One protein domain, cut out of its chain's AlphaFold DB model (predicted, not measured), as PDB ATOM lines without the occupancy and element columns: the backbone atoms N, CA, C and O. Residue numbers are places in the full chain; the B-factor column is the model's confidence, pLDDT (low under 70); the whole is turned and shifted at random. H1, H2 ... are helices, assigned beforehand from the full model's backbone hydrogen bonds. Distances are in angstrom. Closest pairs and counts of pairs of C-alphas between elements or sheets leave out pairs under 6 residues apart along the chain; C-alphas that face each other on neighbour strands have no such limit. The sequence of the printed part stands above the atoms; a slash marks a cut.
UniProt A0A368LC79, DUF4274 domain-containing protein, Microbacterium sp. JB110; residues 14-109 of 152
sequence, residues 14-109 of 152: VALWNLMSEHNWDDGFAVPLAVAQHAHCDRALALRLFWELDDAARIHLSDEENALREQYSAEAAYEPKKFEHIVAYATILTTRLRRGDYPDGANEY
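What this domain is: This is residues 14 to 109 of the 152 residues of the protein "DUF4274 domain-containing protein" of Microbacterium sp. JB110 (UniProt A0A368LC79). A long helix, H6, runs through the middle as a spine, with H2 alongside it and H3 packed steeply across the part nearer its last residue. H1 covers H2 and H3 on the side away from H6, while the short helices H4 and H5 make a second group by the first half of H6. The printed part has 96 residues with six named helices, H1 to H6 in chain order, and no named strand: the class is all helix. It is compact, with a radius of gyration of the C-alphas of 13.2 A and spans of 40 by 28 by 20 A.

Where its parts are: H1, residues 14 to 22, begins at C-alpha 14 (-6.129, 151.122, 395.932) and is 12.4 A long. H2 is residues 30 to 37, and H3 is residues 43 to 52, 14.3 A long. H4 is residues 64 to 71 and H5 is residues 73 to 78. H6, residues 80 to 99, is 28.3 A long and ends at C-alpha 99 (13.780, 148.443, 384.298).

How they stand to each other: H6 is the hub. It touches H2 at a shallow tilt of 22 degrees, the same way; their closest C-alphas, Leu 33 and Tyr 89, are 4.7 A apart. With residues 90 to 97 alone it touches H3, closest at C-alphas Ala 46 and Leu 93, 6.7 A. H4 and H6 only just touch, with 3 pairs of C-alphas within 8 A, the closest being Leu 68 and Val 87, 7.2 A. H5 and H6 touch only at the corner, closest at C-alphas Ala 76 and Phe 83, 5.2 A. H1 is close to H2 but not clearly touching, closest at C-alphas Leu 16 and Val 35, 6.7 A. H1 and H6 are apart. Every O i to N i+4 pair is within hydrogen-bond range in H1, H2, H3, H5 and H6; in H4, 3 of 4 are.

The domain as a whole: The C-alphas farthest apart, Ala 77 and Ala 106, are 40.5 A apart. The printed part has no cut. The link from H3 to H4 is long, 11 residues. Mean pLDDT of the printed part is 72.8; residue 14, residues 53 to 69 and residues 104 to 109 are under 70.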
ATOM      1  N   VAL A  14      -4.719 151.542 396.040       69.00
ATOM      2  CA  VAL A  14      -6.129 151.122 395.932       69.00
ATOM      3  C   VAL A  14      -6.984 152.155 395.188       69.00
ATOM      4  O   VAL A  14      -7.879 151.798 394.422       69.00
ATOM      5  N   ALA A  15      -6.717 153.447 395.381       75.25
ATOM      6  CA  ALA A  15      -7.439 154.509 394.688       75.25
ATOM      7  C   ALA A  15      -7.076 154.541 393.197       75.25
ATOM      8  O   ALA A  15      -7.967 154.678 392.359       75.25
ATOM      9  N   LEU A  16      -5.797 154.344 392.856       77.31
ATOM     10  CA  LEU A  16      -5.355 154.218 391.463       77.31
ATOM     11  C   LEU A  16      -5.936 152.968 390.792       77.31
ATOM     12  O   LEU A  16      -6.330 153.016 389.626       77.31
ATOM     13  N   TRP A  17      -6.030 151.866 391.536       75.38
ATOM     14  CA  TRP A  17      -6.665 150.638 391.073       75.38
ATOM     15  C   TRP A  17      -8.148 150.831 390.750       75.38
ATOM     16  O   TRP A  17      -8.605 150.448 389.670       75.38
ATOM     17  N   ASN A  18      -8.903 151.437 391.667       73.81
ATOM     18  CA  ASN A  18     -10.323 151.720 391.463       73.81
ATOM     19  C   ASN A  18     -10.530 152.698 390.307       73.81
ATOM     20  O   ASN A  18     -11.364 152.441 389.441       73.81
ATOM     21  N   LEU A  19      -9.698 153.742 390.223       81.12
ATOM     22  CA  LEU A  19      -9.716 154.693 389.115       81.12
ATOM     23  C   LEU A  19      -9.568 153.978 387.770       81.12
ATOM     24  O   LEU A  19     -10.380 154.186 386.878       81.12
ATOM     25  N   MET A  20      -8.579 153.092 387.636       79.19
ATOM     26  CA  MET A  20      -8.376 152.332 386.399       79.19
ATOM     27  C   MET A  20      -9.435 151.255 386.150       79.19
ATOM     28  O   MET A  20      -9.592 150.813 385.016       79.19
ATOM     29  N   SER A  21     -10.153 150.817 387.184       74.69
ATOM     30  CA  SER A  21     -11.226 149.825 387.055       74.69
ATOM     31  C   SER A  21     -12.536 150.439 386.572       74.69
ATOM     32  O   SER A  21     -13.309 149.758 385.906       74.69
ATOM     33  N   GLU A  22     -12.770 151.710 386.889       77.50
ATOM     34  CA  GLU A  22     -13.931 152.480 386.435       77.50
ATOM     35  C   GLU A  22     -13.636 153.304 385.170       77.50
ATOM     36  O   GLU A  22     -14.564 153.807 384.534       77.50
ATOM     37  N   HIS A  23     -12.357 153.444 384.796       77.25
ATOM     38  CA  HIS A  23     -11.929 154.243 383.649       77.25
ATOM     39  C   HIS A  23     -12.478 153.687 382.334       77.25
ATOM     40  O   HIS A  23     -12.242 152.531 381.975       77.25
ATOM     41  N   ASN A  24     -13.153 154.550 381.578       78.25
ATOM     42  CA  ASN A  24     -13.570 154.238 380.223       78.25
ATOM     43  C   ASN A  24     -12.408 154.477 379.250       78.25
ATOM     44  O   ASN A  24     -11.974 155.610 379.046       78.25
ATOM     45  N   TRP A  25     -11.922 153.417 378.607       74.62
ATOM     46  CA  TRP A  25     -10.805 153.504 377.663       74.62
ATOM     47  C   TRP A  25     -11.116 154.354 376.419       74.62
ATOM     48  O   TRP A  25     -10.186 154.908 375.829       74.62
ATOM     49  N   ASP A  26     -12.396 154.555 376.085       72.69
ATOM     50  CA  ASP A  26     -12.826 155.457 375.005       72.69
ATOM     51  C   ASP A  26     -12.561 156.945 375.323       72.69
ATOM     52  O   ASP A  26     -12.442 157.767 374.410       72.69
ATOM     53  N   ASP A  27     -12.397 157.305 376.604       74.88
ATOM     54  CA  ASP A  27     -12.029 158.670 377.020       74.88
ATOM     55  C   ASP A  27     -10.549 158.986 376.720       74.88
ATOM     56  O   ASP A  27     -10.100 160.137 376.794       74.88
ATOM     57  N   GLY A  28      -9.782 157.966 376.328       75.81
ATOM     58  CA  GLY A  28      -8.396 158.063 375.899       75.81
ATOM     59  C   GLY A  28      -7.373 157.809 377.008       75.81
ATOM     60  O   GLY A  28      -7.676 157.382 378.122       75.81
ATOM     61  N   PHE A  29      -6.108 158.079 376.676       79.50
ATOM     62  CA  PHE A  29      -4.945 157.592 377.429       79.50
ATOM     63  C   PHE A  29      -4.330 158.603 378.406       79.50
ATOM     64  O   PHE A  29      -3.298 158.326 379.010       79.50
ATOM     65  N   ALA A  30      -4.952 159.768 378.606       80.38
ATOM     66  CA  ALA A  30      -4.418 160.791 379.509       80.38
ATOM     67  C   ALA A  30      -4.400 160.331 380.981       80.38
ATOM     68  O   ALA A  30      -3.421 160.568 381.688       80.38
ATOM     69  N   VAL A  31      -5.459 159.648 381.432       81.50
ATOM     70  CA  VAL A  31      -5.547 159.078 382.786       81.50
ATOM     71  C   VAL A  31      -4.607 157.871 382.941       81.50
ATOM     72  O   VAL A  31      -3.778 157.918 383.849       81.50
ATOM     73  N   PRO A  32      -4.608 156.863 382.039       81.69
ATOM     74  CA  PRO A  32      -3.627 155.774 382.073       81.69
ATOM     75  C   PRO A  32      -2.168 156.250 382.096       81.69
ATOM     76  O   PRO A  32      -1.351 155.706 382.837       81.69
ATOM     77  N   LEU A  33      -1.834 157.302 381.337       83.00
ATOM     78  CA  LEU A  33      -0.510 157.928 381.351       83.00
ATOM     79  C   LEU A  33      -0.163 158.515 382.722       83.00
ATOM     80  O   LEU A  33       0.932 158.270 383.230       83.00
ATOM     81  N   ALA A  34      -1.081 159.273 383.322       84.19
ATOM     82  CA  ALA A  34      -0.877 159.856 384.645       84.19
ATOM     83  C   ALA A  34      -0.705 158.768 385.714       84.19
ATOM     84  O   ALA A  34       0.192 158.869 386.551       84.19
ATOM     85  N   VAL A  35      -1.497 157.691 385.638       82.94
ATOM     86  CA  VAL A  35      -1.374 156.536 386.535       82.94
ATOM     87  C   VAL A  35      -0.020 155.858 386.340       82.94
ATOM     88  O   VAL A  35       0.708 155.704 387.310       82.94
ATOM     89  N   ALA A  36       0.398 155.549 385.109       82.88
ATOM     90  CA  ALA A  36       1.693 154.915 384.833       82.88
ATOM     91  C   ALA A  36       2.912 155.760 385.267       82.88
ATOM     92  O   ALA A  36       4.009 155.225 385.469       82.88
ATOM     93  N   GLN A  37       2.752 157.079 385.397       84.31
ATOM     94  CA  GLN A  37       3.775 157.992 385.914       84.31
ATOM     95  C   GLN A  37       3.728 158.159 387.438       84.31
ATOM     96  O   GLN A  37       4.713 158.620 388.018       84.31
ATOM     97  N   HIS A  38       2.634 157.774 388.094       83.44
ATOM     98  CA  HIS A  38       2.432 158.008 389.518       83.44
ATOM     99  C   HIS A  38       3.454 157.253 390.385       83.44
ATOM    100  O   HIS A  38       3.907 156.160 390.032       83.44
ATOM    101  N   ALA A  39       3.821 157.833 391.532       80.06
ATOM    102  CA  ALA A  39       4.781 157.233 392.464       80.06
ATOM    103  C   ALA A  39       4.222 155.972 393.144       80.06
ATOM    104  O   ALA A  39       4.957 155.014 393.353       80.06
ATOM    105  N   HIS A  40       2.913 155.966 393.406       77.06
ATOM    106  CA  HIS A  40       2.159 154.824 393.935       77.06
ATOM    107  C   HIS A  40       1.609 153.899 392.839       77.06
ATOM    108  O   HIS A  40       0.765 153.057 393.113       77.06
ATOM    109  N   CYS A  41       2.031 154.062 391.580       78.44
ATOM    110  CA  CYS A  41       1.742 153.043 390.580       78.44
ATOM    111  C   CYS A  41       2.612 151.843 390.895       78.44
ATOM    112  O   CYS A  41       3.822 151.875 390.671       78.44
ATOM    113  N   ASP A  42       2.011 150.816 391.461       77.56
ATOM    114  CA  ASP A  42       2.726 149.598 391.740       77.56
ATOM    115  C   ASP A  42       2.916 148.760 390.481       77.56
ATOM    116  O   ASP A  42       2.272 148.926 389.437       77.56
ATOM    117  N   ARG A  43       3.848 147.819 390.585       75.69
ATOM    118  CA  ARG A  43       4.141 146.884 389.506       75.69
ATOM    119  C   ARG A  43       2.896 146.114 389.081       75.69
ATOM    120  O   ARG A  43       2.751 145.815 387.896       75.69
ATOM    121  N   ALA A  44       2.010 145.801 390.024       72.88
ATOM    122  CA  ALA A  44       0.774 145.114 389.718       72.88
ATOM    123  C   ALA A  44      -0.130 145.982 388.818       72.88
ATOM    124  O   ALA A  44      -0.467 145.596 387.693       72.88
ATOM    125  N   LEU A  45      -0.464 147.204 389.206       76.38
ATOM    126  CA  LEU A  45      -1.267 148.086 388.367       76.38
ATOM    127  C   LEU A  45      -0.605 148.340 387.006       76.38
ATOM    128  O   LEU A  45      -1.277 148.263 385.977       76.38
ATOM    129  N   ALA A  46       0.715 148.534 386.970       78.69
ATOM    130  CA  ALA A  46       1.466 148.691 385.725       78.69
ATOM    131  C   ALA A  46       1.359 147.466 384.795       78.69
ATOM    132  O   ALA A  46       1.182 147.608 383.585       78.69
ATOM    133  N   LEU A  47       1.424 146.246 385.332       74.50
ATOM    134  CA  LEU A  47       1.234 145.034 384.534       74.50
ATOM    135  C   LEU A  47      -0.204 144.914 384.017       74.50
ATOM    136  O   LEU A  47      -0.387 144.558 382.857       74.50
ATOM    137  N   ARG A  48      -1.220 145.255 384.819       75.75
ATOM    138  CA  ARG A  48      -2.616 145.291 384.348       75.75
ATOM    139  C   ARG A  48      -2.773 146.262 383.186       75.75
ATOM    140  O   ARG A  48      -3.254 145.869 382.131       75.75
ATOM    141  N   LEU A  49      -2.290 147.488 383.360       77.94
ATOM    142  CA  LEU A  49      -2.247 148.525 382.330       77.94
ATOM    143  C   LEU A  49      -1.563 148.043 381.042       77.94
ATOM    144  O   LEU A  49      -2.020 148.339 379.938       77.94
ATOM    145  N   PHE A  50      -0.497 147.253 381.177       76.12
ATOM    146  CA  PHE A  50       0.217 146.671 380.044       76.12
ATOM    147  C   PHE A  50      -0.600 145.593 379.321       76.12
ATOM    148  O   PHE A  50      -0.461 145.434 378.110       76.12
ATOM    149  N   TRP A  51      -1.448 144.848 380.033       70.00
ATOM    150  CA  TRP A  51      -2.311 143.829 379.432       70.00
ATOM    151  C   TRP A  51      -3.580 144.389 378.799       70.00
ATOM    152  O   TRP A  51      -4.040 143.815 377.817       70.00
ATOM    153  N   GLU A  52      -4.113 145.484 379.342       72.56
ATOM    154  CA  GLU A  52      -5.225 146.242 378.747       72.56
ATOM    155  C   GLU A  52      -4.790 146.989 377.475       72.56
ATOM    156  O   GLU A  52      -5.616 147.340 376.634       72.56
ATOM    157  N   LEU A  53      -3.480 147.203 377.294       68.56
ATOM    158  CA  LEU A  53      -2.932 147.676 376.031       68.56
ATOM    159  C   LEU A  53      -3.179 146.618 374.939       68.56
ATOM    160  O   LEU A  53      -2.707 145.479 375.027       68.56
ATOM    161  N   ASP A  54      -3.920 147.010 373.905       60.28
ATOM    162  CA  ASP A  54      -4.343 146.129 372.818       60.28
ATOM    163  C   ASP A  54      -3.150 145.461 372.096       60.28
ATOM    164  O   ASP A  54      -2.034 145.991 372.040       60.28
ATOM    165  N   ASP A  55      -3.381 144.260 371.553       50.81
ATOM    166  CA  ASP A  55      -2.361 143.288 371.141       50.81
ATOM    167  C   ASP A  55      -1.329 143.818 370.131       50.81
ATOM    168  O   ASP A  55      -0.192 143.341 370.091       50.81
ATOM    169  N   ALA A  56      -1.709 144.822 369.343       41.72
ATOM    170  CA  ALA A  56      -0.865 145.445 368.328       41.72
ATOM    171  C   ALA A  56       0.062 146.550 368.880       41.72
ATOM    172  O   ALA A  56       1.191 146.682 368.408       41.72
ATOM    173  N   ALA A  57      -0.315 147.237 369.962       49.12
ATOM    174  CA  ALA A  57       0.536 148.228 370.628       49.12
ATOM    175  C   ALA A  57       1.625 147.547 371.479       49.12
ATOM    176  O   ALA A  57       2.611 148.161 371.883       49.12
ATOM    177  N   ARG A  58       1.466 146.234 371.710       53.81
ATOM    178  CA  ARG A  58       2.415 145.355 372.408       53.81
ATOM    179  C   ARG A  58       3.626 144.968 371.558       53.81
ATOM    180  O   ARG A  58       4.516 144.289 372.077       53.81
ATOM    181  N   ILE A  59       3.699 145.366 370.284       50.09
ATOM    182  CA  ILE A  59       4.867 145.117 369.424       50.09
ATOM    183  C   ILE A  59       5.967 146.137 369.762       50.09
ATOM    184  O   ILE A  59       6.387 146.952 368.950       50.09
ATOM    185  N   HIS A  60       6.486 146.065 370.988       55.94
ATOM    186  CA  HIS A  60       7.774 146.664 371.340       55.94
ATOM    187  C   HIS A  60       8.910 145.764 370.845       55.94
ATOM    188  O   HIS A  60       9.654 145.160 371.623       55.94
ATOM    189  N   LEU A  61       9.020 145.685 369.521       47.72
ATOM    190  CA  LEU A  61      10.175 145.188 368.789       47.72
ATOM    191  C   LEU A  61      10.381 146.126 367.585       47.72
ATOM    192  O   LEU A  61       9.731 146.004 366.552       47.72
ATOM    193  N   SER A  62      11.289 147.086 367.763       46.84
ATOM    194  CA  SER A  62      11.985 147.897 366.745       46.84
ATOM    195  C   SER A  62      11.235 148.913 365.855       46.84
ATOM    196  O   SER A  62      11.911 149.828 365.398       46.84
ATOM    197  N   ASP A  63       9.913 148.843 365.640       55.41
ATOM    198  CA  ASP A  63       9.165 149.747 364.720       55.41
ATOM    199  C   ASP A  63       8.069 150.585 365.436       55.41
ATOM    200  O   ASP A  63       6.884 150.574 365.100       55.41
ATOM    201  N   GLU A  64       8.482 151.304 366.483       63.00
ATOM    202  CA  GLU A  64       7.631 151.757 367.601       63.00
ATOM    203  C   GLU A  64       6.544 152.794 367.259       63.00
ATOM    204  O   GLU A  64       5.398 152.644 367.676       63.00
ATOM    205  N   GLU A  65       6.849 153.846 366.498       61.94
ATOM    206  CA  GLU A  65       5.853 154.891 366.204       61.94
ATOM    207  C   GLU A  65       4.936 154.503 365.040       61.94
ATOM    208  O   GLU A  65       3.766 154.881 365.013       61.94
ATOM    209  N   ASN A  66       5.447 153.727 364.081       65.25
ATOM    210  CA  ASN A  66       4.696 153.336 362.890       65.25
ATOM    211  C   ASN A  66       3.618 152.297 363.210       65.25
ATOM    212  O   ASN A  66       2.500 152.445 362.726       65.25
ATOM    213  N   ALA A  67       3.916 151.312 364.065       65.31
ATOM    214  CA  ALA A  67       2.926 150.331 364.508       65.31
ATOM    215  C   ALA A  67       1.787 150.995 365.301       65.31
ATOM    216  O   ALA A  67       0.610 150.745 365.034       65.31
ATOM    217  N   LEU A  68       2.126 151.912 366.217       67.12
ATOM    218  CA  LEU A  68       1.125 152.698 366.939       67.12
ATOM    219  C   LEU A  68       0.333 153.598 365.989       67.12
ATOM    220  O   LEU A  68      -0.883 153.683 366.114       67.12
ATOM    221  N   ARG A  69       0.990 154.253 365.026       69.00
ATOM    222  CA  ARG A  69       0.336 155.119 364.033       69.00
ATOM    223  C   ARG A  69      -0.595 154.342 363.107       69.00
ATOM    224  O   ARG A  69      -1.583 154.908 362.665       69.00
ATOM    225  N   GLU A  70      -0.299 153.087 362.789       71.38
ATOM    226  CA  GLU A  70      -1.181 152.241 361.979       71.38
ATOM    227  C   GLU A  70      -2.423 151.817 362.775       71.38
ATOM    228  O   GLU A  70      -3.549 151.974 362.298       71.38
ATOM    229  N   GLN A  71      -2.230 151.359 364.014       70.50
ATOM    230  CA  GLN A  71      -3.324 150.932 364.888       70.50
ATOM    231  C   GLN A  71      -4.226 152.098 365.306       70.50
ATOM    232  O   GLN A  71      -5.446 152.009 365.198       70.50
ATOM    233  N   TYR A  72      -3.624 153.206 365.729       73.00
ATOM    234  CA  TYR A  72      -4.301 154.435 366.135       73.00
ATOM    235  C   TYR A  72      -4.263 155.462 365.005       73.00
ATOM    236  O   TYR A  72      -3.936 156.632 365.204       73.00
ATOM    237  N   SER A  73      -4.527 155.015 363.774       77.94
ATOM    238  CA  SER A  73      -4.417 155.867 362.584       77.94
ATOM    239  C   SER A  73      -5.432 157.005 362.578       77.94
ATOM    240  O   SER A  73      -5.123 158.091 362.083       77.94
ATOM    241  N   ALA A  74      -6.605 156.805 363.185       76.69
ATOM    242  CA  ALA A  74      -7.591 157.858 363.383       76.69
ATOM    243  C   ALA A  74      -7.070 158.931 364.351       76.69
ATOM    244  O   ALA A  74      -7.103 160.119 364.034       76.69
ATOM    245  N   GLU A  75      -6.520 158.531 365.493       78.62
ATOM    246  CA  GLU A  75      -5.954 159.441 366.485       78.62
ATOM    247  C   GLU A  75      -4.708 160.136 365.930       78.62
ATOM    248  O   GLU A  75      -4.550 161.343 366.087       78.62
ATOM    249  N   ALA A  76      -3.849 159.417 365.210       75.44
ATOM    250  CA  ALA A  76      -2.664 159.986 364.584       75.44
ATOM    251  C   ALA A  76      -3.013 161.018 363.497       75.44
ATOM    252  O   ALA A  76      -2.289 162.002 363.338       75.44
ATOM    253  N   ALA A  77      -4.106 160.810 362.755       80.88
ATOM    254  CA  ALA A  77      -4.532 161.702 361.676       80.88
ATOM    255  C   ALA A  77      -5.387 162.883 362.159       80.88
ATOM    256  O   ALA A  77      -5.243 163.992 361.641       80.88
ATOM    257  N   TYR A  78      -6.279 162.660 363.125       83.06
ATOM    258  CA  TYR A  78      -7.323 163.620 363.496       83.06
ATOM    259  C   TYR A  78      -7.199 164.147 364.930       83.06
ATOM    260  O   TYR A  78      -7.695 165.237 365.217       83.06
ATOM    261  N   GLU A  79      -6.502 163.440 365.822       81.25
ATOM    262  CA  GLU A  79      -6.355 163.806 367.236       81.25
ATOM    263  C   GLU A  79      -4.897 163.664 367.724       81.25
ATOM    264  O   GLU A  79      -4.616 162.908 368.659       81.25
ATOM    265  N   PRO A  80      -3.938 164.415 367.146       80.38
ATOM    266  CA  PRO A  80      -2.504 164.182 367.348       80.38
ATOM    267  C   PRO A  80      -2.069 164.249 368.818       80.38
ATOM    268  O   PRO A  80      -1.191 163.506 369.236       80.38
ATOM    269  N   LYS A  81      -2.736 165.068 369.643       79.94
ATOM    270  CA  LYS A  81      -2.484 165.113 371.094       79.94
ATOM    271  C   LYS A  81      -2.884 163.822 371.817       79.94
ATOM    272  O   LYS A  81      -2.225 163.436 372.776       79.94
ATOM    273  N   LYS A  82      -3.960 163.151 371.387       78.50
ATOM    274  CA  LYS A  82      -4.326 161.832 371.927       78.50
ATOM    275  C   LYS A  82      -3.300 160.787 371.504       78.50
ATOM    276  O   LYS A  82      -2.883 159.993 372.340       78.50
ATOM    277  N   PHE A  83      -2.842 160.843 370.254       81.31
ATOM    278  CA  PHE A  83      -1.782 159.967 369.759       81.31
ATOM    279  C   PHE A  83      -0.462 160.148 370.527       81.31
ATOM    280  O   PHE A  83       0.139 159.165 370.952       81.31
ATOM    281  N   GLU A  84      -0.054 161.387 370.812       81.75
ATOM    282  CA  GLU A  84       1.111 161.677 371.663       81.75
ATOM    283  C   GLU A  84       0.980 161.049 373.060       81.75
ATOM    284  O   GLU A  84       1.941 160.466 373.566       81.75
ATOM    285  N   HIS A  85      -0.204 161.113 373.680       80.69
ATOM    286  CA  HIS A  85      -0.441 160.469 374.973       80.69
ATOM    287  C   HIS A  85      -0.376 158.942 374.899       80.69
ATOM    288  O   HIS A  85       0.154 158.331 375.822       80.69
ATOM    289  N   ILE A  86      -0.862 158.329 373.815       79.25
ATOM    290  CA  ILE A  86      -0.761 156.879 373.584       79.25
ATOM    291  C   ILE A  86       0.708 156.457 373.502       79.25
ATOM    292  O   ILE A  86       1.133 155.545 374.213       79.25
ATOM    293  N   VAL A  87       1.500 157.159 372.687       79.25
ATOM    294  CA  VAL A  87       2.935 156.890 372.521       79.25
ATOM    295  C   VAL A  87       3.675 157.076 373.847       79.25
ATOM    296  O   VAL A  87       4.462 156.213 374.244       79.25
ATOM    297  N   ALA A  88       3.402 158.167 374.568       82.25
ATOM    298  CA  ALA A  88       4.015 158.436 375.867       82.25
ATOM    299  C   ALA A  88       3.643 157.373 376.911       82.25
ATOM    300  O   ALA A  88       4.516 156.909 377.646       82.25
ATOM    301  N   TYR A  89       2.373 156.963 376.956       83.06
ATOM    302  CA  TYR A  89       1.874 155.931 377.862       83.06
ATOM    303  C   TYR A  89       2.566 154.598 377.606       83.06
ATOM    304  O   TYR A  89       3.181 154.057 378.526       83.06
ATOM    305  N   ALA A  90       2.549 154.122 376.357       78.69
ATOM    306  CA  ALA A  90       3.197 152.873 375.973       78.69
ATOM    307  C   ALA A  90       4.694 152.900 376.315       78.69
ATOM    308  O   ALA A  90       5.186 152.000 376.991       78.69
ATOM    309  N   THR A  91       5.393 153.979 375.945       79.31
ATOM    310  CA  THR A  91       6.839 154.129 376.169       79.31
ATOM    311  C   THR A  91       7.203 154.111 377.652       79.31
ATOM    312  O   THR A  91       8.135 153.411 378.056       79.31
ATOM    313  N   ILE A  92       6.501 154.886 378.482       82.88
ATOM    314  CA  ILE A  92       6.791 154.979 379.920       82.88
ATOM    315  C   ILE A  92       6.486 153.652 380.595       82.88
ATOM    316  O   ILE A  92       7.336 153.139 381.327       82.88
ATOM    317  N   LEU A  93       5.313 153.087 380.318       80.50
ATOM    318  CA  LEU A  93       4.870 151.847 380.929       80.50
ATOM    319  C   LEU A  93       5.843 150.706 380.627       80.50
ATOM    320  O   LEU A  93       6.320 150.037 381.544       80.50
ATOM    321  N   THR A  94       6.210 150.519 379.356       76.56
ATOM    322  CA  THR A  94       7.112 149.431 378.968       76.56
ATOM    323  C   THR A  94       8.538 149.651 379.449       76.56
ATOM    324  O   THR A  94       9.166 148.707 379.931       76.56
ATOM    325  N   THR A  95       9.045 150.885 379.398       78.44
ATOM    326  CA  THR A  95      10.392 151.209 379.887       78.44
ATOM    327  C   THR A  95      10.511 150.954 381.386       78.44
ATOM    328  O   THR A  95      11.447 150.278 381.818       78.44
ATOM    329  N   ARG A  96       9.560 151.455 382.183       81.44
ATOM    330  CA  ARG A  96       9.575 151.294 383.642       81.44
ATOM    331  C   ARG A  96       9.351 149.838 384.054       81.44
ATOM    332  O   ARG A  96      10.044 149.363 384.951       81.44
ATOM    333  N   LEU A  97       8.483 149.095 383.356       77.06
ATOM    334  CA  LEU A  97       8.330 147.647 383.561       77.06
ATOM    335  C   LEU A  97       9.627 146.885 383.258       77.06
ATOM    336  O   LEU A  97      10.032 146.045 384.062       77.06
ATOM    337  N   ARG A  98      10.315 147.197 382.146       75.69
ATOM    338  CA  ARG A  98      11.597 146.561 381.777       75.69
ATOM    339  C   ARG A  98      12.695 146.809 382.801       75.69
ATOM    340  O   ARG A  98      13.459 145.898 383.110       75.69
ATOM    341  N   ARG A  99      12.778 148.039 383.302       78.88
ATOM    342  CA  ARG A  99      13.780 148.443 384.298       78.88
ATOM    343  C   ARG A  99      13.454 147.950 385.706       78.88
ATOM    344  O   ARG A  99      14.371 147.784 386.502       78.88
ATOM    345  N   GLY A 100      12.183 147.656 385.983       75.00
ATOM    346  CA  GLY A 100      11.716 147.347 387.332       75.00
ATOM    347  C   GLY A 100      11.602 148.598 388.208       75.00
ATOM    348  O   GLY A 100      11.821 148.509 389.407       75.00
ATOM    349  N   ASP A 101      11.273 149.746 387.609       82.06
ATOM    350  CA  ASP A 101      11.171 151.051 388.292       82.06
ATOM    351  C   ASP A 101       9.822 151.251 389.012       82.06
ATOM    352  O   ASP A 101       9.566 152.315 389.585       82.06
ATOM    353  N   TYR A 102       8.915 150.280 388.906       78.50
ATOM    354  CA  TYR A 102       7.661 150.279 389.648       78.50
ATOM    355  C   TYR A 102       7.878 149.604 391.004       78.50
ATOM    356  O   TYR A 102       8.449 148.510 391.018       78.50
ATOM    357  N   PRO A 103       7.452 150.226 392.120       74.62
ATOM    358  CA  PRO A 103       7.522 149.591 393.426       74.62
ATOM    359  C   PRO A 103       6.746 148.273 393.418       74.62
ATOM    360  O   PRO A 103       5.717 148.136 392.746       74.62
ATOM    361  N   ASP A 104       7.248 147.307 394.182       65.94
ATOM    362  CA  ASP A 104       6.433 146.174 394.595       65.94
ATOM    363  C   ASP A 104       5.333 146.756 395.498       65.94
ATOM    364  O   ASP A 104       5.627 147.333 396.545       65.94
ATOM    365  N   GLY A 105       4.092 146.744 395.009       56.78
ATOM    366  CA  GLY A 105       2.957 147.360 395.694       56.78
ATOM    367  C   GLY A 105       2.487 146.550 396.887       56.78
ATOM    368  O   GLY A 105       2.774 145.359 397.000       56.78
ATOM    369  N   ALA A 106       1.724 147.208 397.753       50.06
ATOM    370  CA  ALA A 106       0.922 146.590 398.800       50.06
ATOM    371  C   ALA A 106      -0.454 146.119 398.293       50.06
ATOM    372  O   ALA A 106      -1.225 145.549 399.070       50.06
ATOM    373  N   ASN A 107      -0.795 146.374 397.025       52.03
ATOM    374  CA  ASN A 107      -2.048 145.909 396.445       52.03
ATOM    375  C   ASN A 107      -2.075 144.366 396.406       52.03
ATOM    376  O   ASN A 107      -1.131 143.709 395.972       52.03
ATOM    377  N   GLU A 108      -3.182 143.794 396.883       48.00
ATOM    378  CA  GLU A 108      -3.384 142.346 397.002       48.00
ATOM    379  C   GLU A 108      -3.669 141.640 395.658       48.00
ATOM    380  O   GLU A 108      -3.701 140.408 395.604       48.00
ATOM    381  N   TYR A 109      -3.878 142.407 394.587       49.59
ATOM    382  CA  TYR A 109      -4.283 141.974 393.254       49.59
ATOM    383  C   TYR A 109      -3.067 141.635 392.378       49.59
ATOM    384  O   TYR A 109      -2.283 142.477 391.941       49.59
TER     385      TYR A 109